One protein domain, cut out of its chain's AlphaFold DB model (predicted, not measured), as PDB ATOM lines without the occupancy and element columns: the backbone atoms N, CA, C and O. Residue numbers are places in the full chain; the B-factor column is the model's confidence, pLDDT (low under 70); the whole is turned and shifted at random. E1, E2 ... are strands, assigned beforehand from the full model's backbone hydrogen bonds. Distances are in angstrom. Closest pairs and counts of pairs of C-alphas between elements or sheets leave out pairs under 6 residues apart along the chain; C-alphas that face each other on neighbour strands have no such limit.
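Overview. This is residues 141 to 186 of the 192 residues of a protein of Dipodomys ordii (UniProt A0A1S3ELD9). Little regular structure: a small three-stranded sheet, E1 - E2 - E3, lies toward one end of a long thin rod, and the long loop between E1 and E2 runs out from it and folds back, residues 156 to 161 sticking out free. The sheet is an antiparallel meander, each strand the neighbour of the one before. The printed part has 46 residues, 16 of them in named strands, all strand in class; it is extended, with a radius of gyration of the C-alphas of 15.4 A and spans of 47 by 16 by 14 A.

Along the chain. E1, residues 147 to 150, begins at C-alpha 147 (14.211, 23.409, -51.267) and is 9.7 A long. E2, residues 169 to 175, is 19.3 A long. E3, residues 181 to 185, is 12.4 A long and ends at C-alpha 185 (23.894, 22.340, -47.003).

Arrangement. E1 and E2 form an antiparallel hairpin at 154 degrees, with N 149 and O 170 within hydrogen-bond range at 3.0 A. E2 and E3 form another at 146 degrees, with N 185 and O 171 at 3.0 A. Edge strands E1 and E3 are apart.

Size, cuts and confidence. The C-alphas of Ser 158 and Glu 177, the two farthest apart, are 47.1 A apart. The printed part has no cut. The link from E1 to E2 is long, 18 residues. Residues 141 to 145, 174 to 183 and 185 have pLDDT under 70.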
ATOM      1  N   PRO A 141      13.412  20.162 -63.922       60.19
ATOM      2  CA  PRO A 141      14.082  20.712 -62.748       60.19
ATOM      3  C   PRO A 141      14.422  22.195 -62.946       60.19
ATOM      4  O   PRO A 141      15.139  22.576 -63.872       60.19
ATOM      5  N   VAL A 142      13.924  23.041 -62.042       63.75
ATOM      6  CA  VAL A 142      14.234  24.479 -62.003       63.75
ATOM      7  C   VAL A 142      15.522  24.685 -61.208       63.75
ATOM      8  O   VAL A 142      15.590  24.297 -60.044       63.75
ATOM      9  N   LYS A 143      16.527  25.299 -61.842       61.03
ATOM     10  CA  LYS A 143      17.921  25.366 -61.362       61.03
ATOM     11  C   LYS A 143      18.150  26.297 -60.159       61.03
ATOM     12  O   LYS A 143      19.158  26.148 -59.479       61.03
ATOM     13  N   ASP A 144      17.193  27.175 -59.838       63.94
ATOM     14  CA  ASP A 144      17.414  28.288 -58.893       63.94
ATOM     15  C   ASP A 144      16.535  28.250 -57.628       63.94
ATOM     16  O   ASP A 144      16.476  29.221 -56.873       63.94
ATOM     17  N   ARG A 145      15.819  27.146 -57.364       69.62
ATOM     18  CA  ARG A 145      14.953  27.031 -56.176       69.62
ATOM     19  C   ARG A 145      15.630  26.225 -55.072       69.62
ATOM     20  O   ARG A 145      15.859  25.028 -55.221       69.62
ATOM     21  N   ILE A 146      15.905  26.885 -53.948       72.56
ATOM     22  CA  ILE A 146      16.356  26.237 -52.712       72.56
ATOM     23  C   ILE A 146      15.155  25.517 -52.095       72.56
ATOM     24  O   ILE A 146      14.160  26.155 -51.750       72.56
ATOM     25  N   ILE A 147      15.244  24.195 -51.947       80.88
ATOM     26  CA  ILE A 147      14.211  23.409 -51.267       80.88
ATOM     27  C   ILE A 147      14.602  23.287 -49.794       80.88
ATOM     28  O   ILE A 147      15.664  22.747 -49.473       80.88
ATOM     29  N   LYS A 148      13.736  23.786 -48.905       82.00
ATOM     30  CA  LYS A 148      13.839  23.579 -47.457       82.00
ATOM     31  C   LYS A 148      13.095  22.299 -47.091       82.00
ATOM     32  O   LYS A 148      11.878  22.230 -47.247       82.00
ATOM     33  N   VAL A 149      13.823  21.299 -46.603       81.44
ATOM     34  CA  VAL A 149      13.232  20.073 -46.057       81.44
ATOM     35  C   VAL A 149      13.268  20.174 -44.537       81.44
ATOM     36  O   VAL A 149      14.344  20.270 -43.945       81.44
ATOM     37  N   THR A 150      12.087  20.175 -43.920       83.12
ATOM     38  CA  THR A 150      11.927  20.178 -42.462       83.12
ATOM     39  C   THR A 150      11.598  18.767 -41.997       83.12
ATOM     40  O   THR A 150      10.600  18.187 -42.429       83.12
ATOM     41  N   PHE A 151      12.415  18.216 -41.104       84.69
ATOM     42  CA  PHE A 151      12.181  16.895 -40.530       84.69
ATOM     43  C   PHE A 151      11.335  17.021 -39.264       84.69
ATOM     44  O   PHE A 151      11.785  17.576 -38.263       84.69
ATOM     45  N   ASN A 152      10.106  16.504 -39.317       80.44
ATOM     46  CA  ASN A 152       9.229  16.432 -38.154       80.44
ATOM     47  C   ASN A 152       9.420  15.094 -37.412       80.44
ATOM     48  O   ASN A 152       9.597  14.045 -38.031       80.44
ATOM     49  N   ALA A 153       9.403  15.150 -36.085       79.38
ATOM     50  CA  ALA A 153       9.721  14.065 -35.167       79.38
ATOM     51  C   ALA A 153       8.650  13.985 -34.067       79.38
ATOM     52  O   ALA A 153       8.928  14.203 -32.889       79.38
ATOM     53  N   ASP A 154       7.411  13.695 -34.463       79.31
ATOM     54  CA  ASP A 154       6.288  13.576 -33.535       79.31
ATOM     55  C   ASP A 154       6.247  12.189 -32.875       79.31
ATOM     56  O   ASP A 154       6.305  11.149 -33.538       79.31
ATOM     57  N   VAL A 155       6.098  12.168 -31.550       80.62
ATOM     58  CA  VAL A 155       5.867  10.953 -30.754       80.62
ATOM     59  C   VAL A 155       4.446  10.941 -30.203       80.62
ATOM     60  O   VAL A 155       3.938  11.946 -29.712       80.62
ATOM     61  N   HIS A 156       3.788   9.782 -30.271       78.31
ATOM     62  CA  HIS A 156       2.442   9.612 -29.727       78.31
ATOM     63  C   HIS A 156       2.456   9.727 -28.194       78.31
ATOM     64  O   HIS A 156       3.339   9.176 -27.538       78.31
ATOM     65  N   ALA A 157       1.432  10.368 -27.616       76.19
ATOM     66  CA  ALA A 157       1.354  10.696 -26.186       76.19
ATOM     67  C   ALA A 157       1.442   9.485 -25.228       76.19
ATOM     68  O   ALA A 157       1.659   9.654 -24.031       76.19
ATOM     69  N   SER A 158       1.264   8.263 -25.737       80.50
ATOM     70  CA  SER A 158       1.345   7.022 -24.959       80.50
ATOM     71  C   SER A 158       2.734   6.371 -24.932       80.50
ATOM     72  O   SER A 158       2.891   5.349 -24.264       80.50
ATOM     73  N   LEU A 159       3.731   6.896 -25.657       81.94
ATOM     74  CA  LEU A 159       5.094   6.355 -25.649       81.94
ATOM     75  C   LEU A 159       6.020   7.212 -24.772       81.94
ATOM     76  O   LEU A 159       6.051   8.430 -24.893       81.94
ATOM     77  N   GLN A 160       6.804   6.565 -23.903       78.94
ATOM     78  CA  GLN A 160       7.669   7.227 -22.906       78.94
ATOM     79  C   GLN A 160       9.071   7.598 -23.425       78.94
ATOM     80  O   GLN A 160       9.906   8.087 -22.668       78.94
ATOM     81  N   TRP A 161       9.364   7.335 -24.697       83.12
ATOM     82  CA  TRP A 161      10.645   7.672 -25.322       83.12
ATOM     83  C   TRP A 161      10.681   9.117 -25.846       83.12
ATOM     84  O   TRP A 161       9.669   9.668 -26.275       83.12
ATOM     85  N   ASN A 162      11.862   9.736 -25.829       79.25
ATOM     86  CA  ASN A 162      12.070  11.080 -26.364       79.25
ATOM     87  C   ASN A 162      12.771  10.972 -27.724       79.25
ATOM     88  O   ASN A 162      13.960  10.657 -27.781       79.25
ATOM     89  N   PHE A 163      12.029  11.184 -28.810       81.00
ATOM     90  CA  PHE A 163      12.578  11.202 -30.164       81.00
ATOM     91  C   PHE A 163      12.844  12.654 -30.564       81.00
ATOM     92  O   PHE A 163      11.909  13.426 -30.765       81.00
ATOM     93  N   ARG A 164      14.122  13.040 -30.648       80.69
ATOM     94  CA  ARG A 164      14.533  14.340 -31.190       80.69
ATOM     95  C   ARG A 164      15.267  14.140 -32.515       80.69
ATOM     96  O   ARG A 164      16.147  13.279 -32.577       80.69
ATOM     97  N   PRO A 165      14.939  14.919 -33.559       79.62
ATOM     98  CA  PRO A 165      15.662  14.850 -34.815       79.62
ATOM     99  C   PRO A 165      17.069  15.413 -34.589       79.62
ATOM    100  O   PRO A 165      17.231  16.458 -33.964       79.62
ATOM    101  N   GLN A 166      18.092  14.725 -35.097       78.88
ATOM    102  CA  GLN A 166      19.478  15.215 -35.050       78.88
ATOM    103  C   GLN A 166      19.658  16.487 -35.890       78.88
ATOM    104  O   GLN A 166      20.524  17.311 -35.613       78.88
ATOM    105  N   GLN A 167      18.816  16.660 -36.910       78.62
ATOM    106  CA  GLN A 167      18.826  17.813 -37.789       78.62
ATOM    107  C   GLN A 167      17.397  18.184 -38.178       78.62
ATOM    108  O   GLN A 167      16.696  17.391 -38.803       78.62
ATOM    109  N   THR A 168      16.957  19.381 -37.789       78.94
ATOM    110  CA  THR A 168      15.582  19.852 -38.027       78.94
ATOM    111  C   THR A 168      15.380  20.345 -39.459       78.94
ATOM    112  O   THR A 168      14.292  20.206 -40.011       78.94
ATOM    113  N   GLU A 169      16.420  20.910 -40.074       79.88
ATOM    114  CA  GLU A 169      16.326  21.569 -41.377       79.88
ATOM    115  C   GLU A 169      17.532  21.229 -42.252       79.88
ATOM    116  O   GLU A 169      18.672  21.273 -41.788       79.88
ATOM    117  N   ILE A 170      17.285  20.925 -43.527       82.62
ATOM    118  CA  ILE A 170      18.323  20.857 -44.560       82.62
ATOM    119  C   ILE A 170      17.916  21.690 -45.772       82.62
ATOM    120  O   ILE A 170      16.742  21.738 -46.155       82.62
ATOM    121  N   TYR A 171      18.908  22.323 -46.392       79.25
ATOM    122  CA  TYR A 171      18.736  23.067 -47.634       79.25
ATOM    123  C   TYR A 171      19.346  22.263 -48.776       79.25
ATOM    124  O   TYR A 171      20.517  21.873 -48.723       79.25
ATOM    125  N   VAL A 172      18.536  21.993 -49.799       80.81
ATOM    126  CA  VAL A 172      18.923  21.187 -50.956       80.81
ATOM    127  C   VAL A 172      18.919  22.055 -52.208       80.81
ATOM    128  O   VAL A 172      17.937  22.740 -52.503       80.81
ATOM    129  N   LEU A 173      20.022  21.988 -52.954       77.25
ATOM    130  CA  LEU A 173      20.155  22.573 -54.286       77.25
ATOM    131  C   LEU A 173      20.028  21.476 -55.346       77.25
ATOM    132  O   LEU A 173      20.719  20.455 -55.273       77.25
ATOM    133  N   LEU A 174      19.170  21.699 -56.341       67.50
ATOM    134  CA  LEU A 174      19.017  20.809 -57.490       67.50
ATOM    135  C   LEU A 174      20.004  21.219 -58.592       67.50
ATOM    136  O   LEU A 174      19.742  22.147 -59.354       67.50
ATOM    137  N   VAL A 175      21.146  20.530 -58.688       60.94
ATOM    138  CA  VAL A 175      22.119  20.746 -59.774       60.94
ATOM    139  C   VAL A 175      21.833  19.764 -60.913       60.94
ATOM    140  O   VAL A 175      21.760  18.555 -60.700       60.94
ATOM    141  N   THR A 176      21.647  20.291 -62.122       54.31
ATOM    142  CA  THR A 176      21.312  19.523 -63.332       54.31
ATOM    143  C   THR A 176      22.551  19.282 -64.178       54.31
ATOM    144  O   THR A 176      22.831  20.027 -65.108       54.31
ATOM    145  N   GLU A 177      23.276  18.216 -63.862       52.78
ATOM    146  CA  GLU A 177      24.353  17.671 -64.694       52.78
ATOM    147  C   GLU A 177      24.181  16.146 -64.698       52.78
ATOM    148  O   GLU A 177      24.735  15.462 -63.847       52.78
ATOM    149  N   ALA A 178      23.312  15.626 -65.575       53.19
ATOM    150  CA  ALA A 178      23.157  14.200 -65.930       53.19
ATOM    151  C   ALA A 178      23.074  13.143 -64.791       53.19
ATOM    152  O   ALA A 178      23.159  11.944 -65.039       53.19
ATOM    153  N   GLY A 179      22.848  13.566 -63.553       49.53
ATOM    154  CA  GLY A 179      22.668  12.727 -62.380       49.53
ATOM    155  C   GLY A 179      22.339  13.643 -61.212       49.53
ATOM    156  O   GLY A 179      23.091  14.577 -60.940       49.53
ATOM    157  N   LEU A 180      21.187  13.434 -60.568       56.91
ATOM    158  CA  LEU A 180      20.730  14.249 -59.440       56.91
ATOM    159  C   LEU A 180      21.778  14.230 -58.317       56.91
ATOM    160  O   LEU A 180      21.769  13.360 -57.448       56.91
ATOM    161  N   LYS A 181      22.691  15.202 -58.315       57.31
ATOM    162  CA  LYS A 181      23.654  15.385 -57.234       57.31
ATOM    163  C   LYS A 181      23.072  16.384 -56.249       57.31
ATOM    164  O   LYS A 181      23.201  17.595 -56.411       57.31
ATOM    165  N   LEU A 182      22.408  15.853 -55.227       65.88
ATOM    166  CA  LEU A 182      21.871  16.630 -54.114       65.88
ATOM    167  C   LEU A 182      23.041  17.187 -53.296       65.88
ATOM    168  O   LEU A 182      23.758  16.441 -52.627       65.88
ATOM    169  N   ARG A 183      23.255  18.506 -53.351       63.25
ATOM    170  CA  ARG A 183      24.203  19.184 -52.458       63.25
ATOM    171  C   ARG A 183      23.459  19.564 -51.184       63.25
ATOM    172  O   ARG A 183      22.675  20.509 -51.189       63.25
ATOM    173  N   ILE A 184      23.683  18.797 -50.121       70.19
ATOM    174  CA  ILE A 184      23.102  19.057 -48.802       70.19
ATOM    175  C   ILE A 184      23.930  20.156 -48.133       70.19
ATOM    176  O   ILE A 184      25.122  19.972 -47.887       70.19
ATOM    177  N   ILE A 185      23.309  21.297 -47.847       69.62
ATOM    178  CA  ILE A 185      23.894  22.340 -47.003       69.62
ATOM    179  C   ILE A 185      23.344  22.099 -45.599       69.62
ATOM    180  O   ILE A 185      22.180  22.396 -45.318       69.62
ATOM    181  N   LEU A 186      24.157  21.487 -44.739       71.06
ATOM    182  CA  LEU A 186      23.810  21.280 -43.338       71.06
ATOM    183  C   LEU A 186      23.922  22.635 -42.616       71.06
ATOM    184  O   LEU A 186      25.022  23.199 -42.602       71.06
TER     185      LEU A 186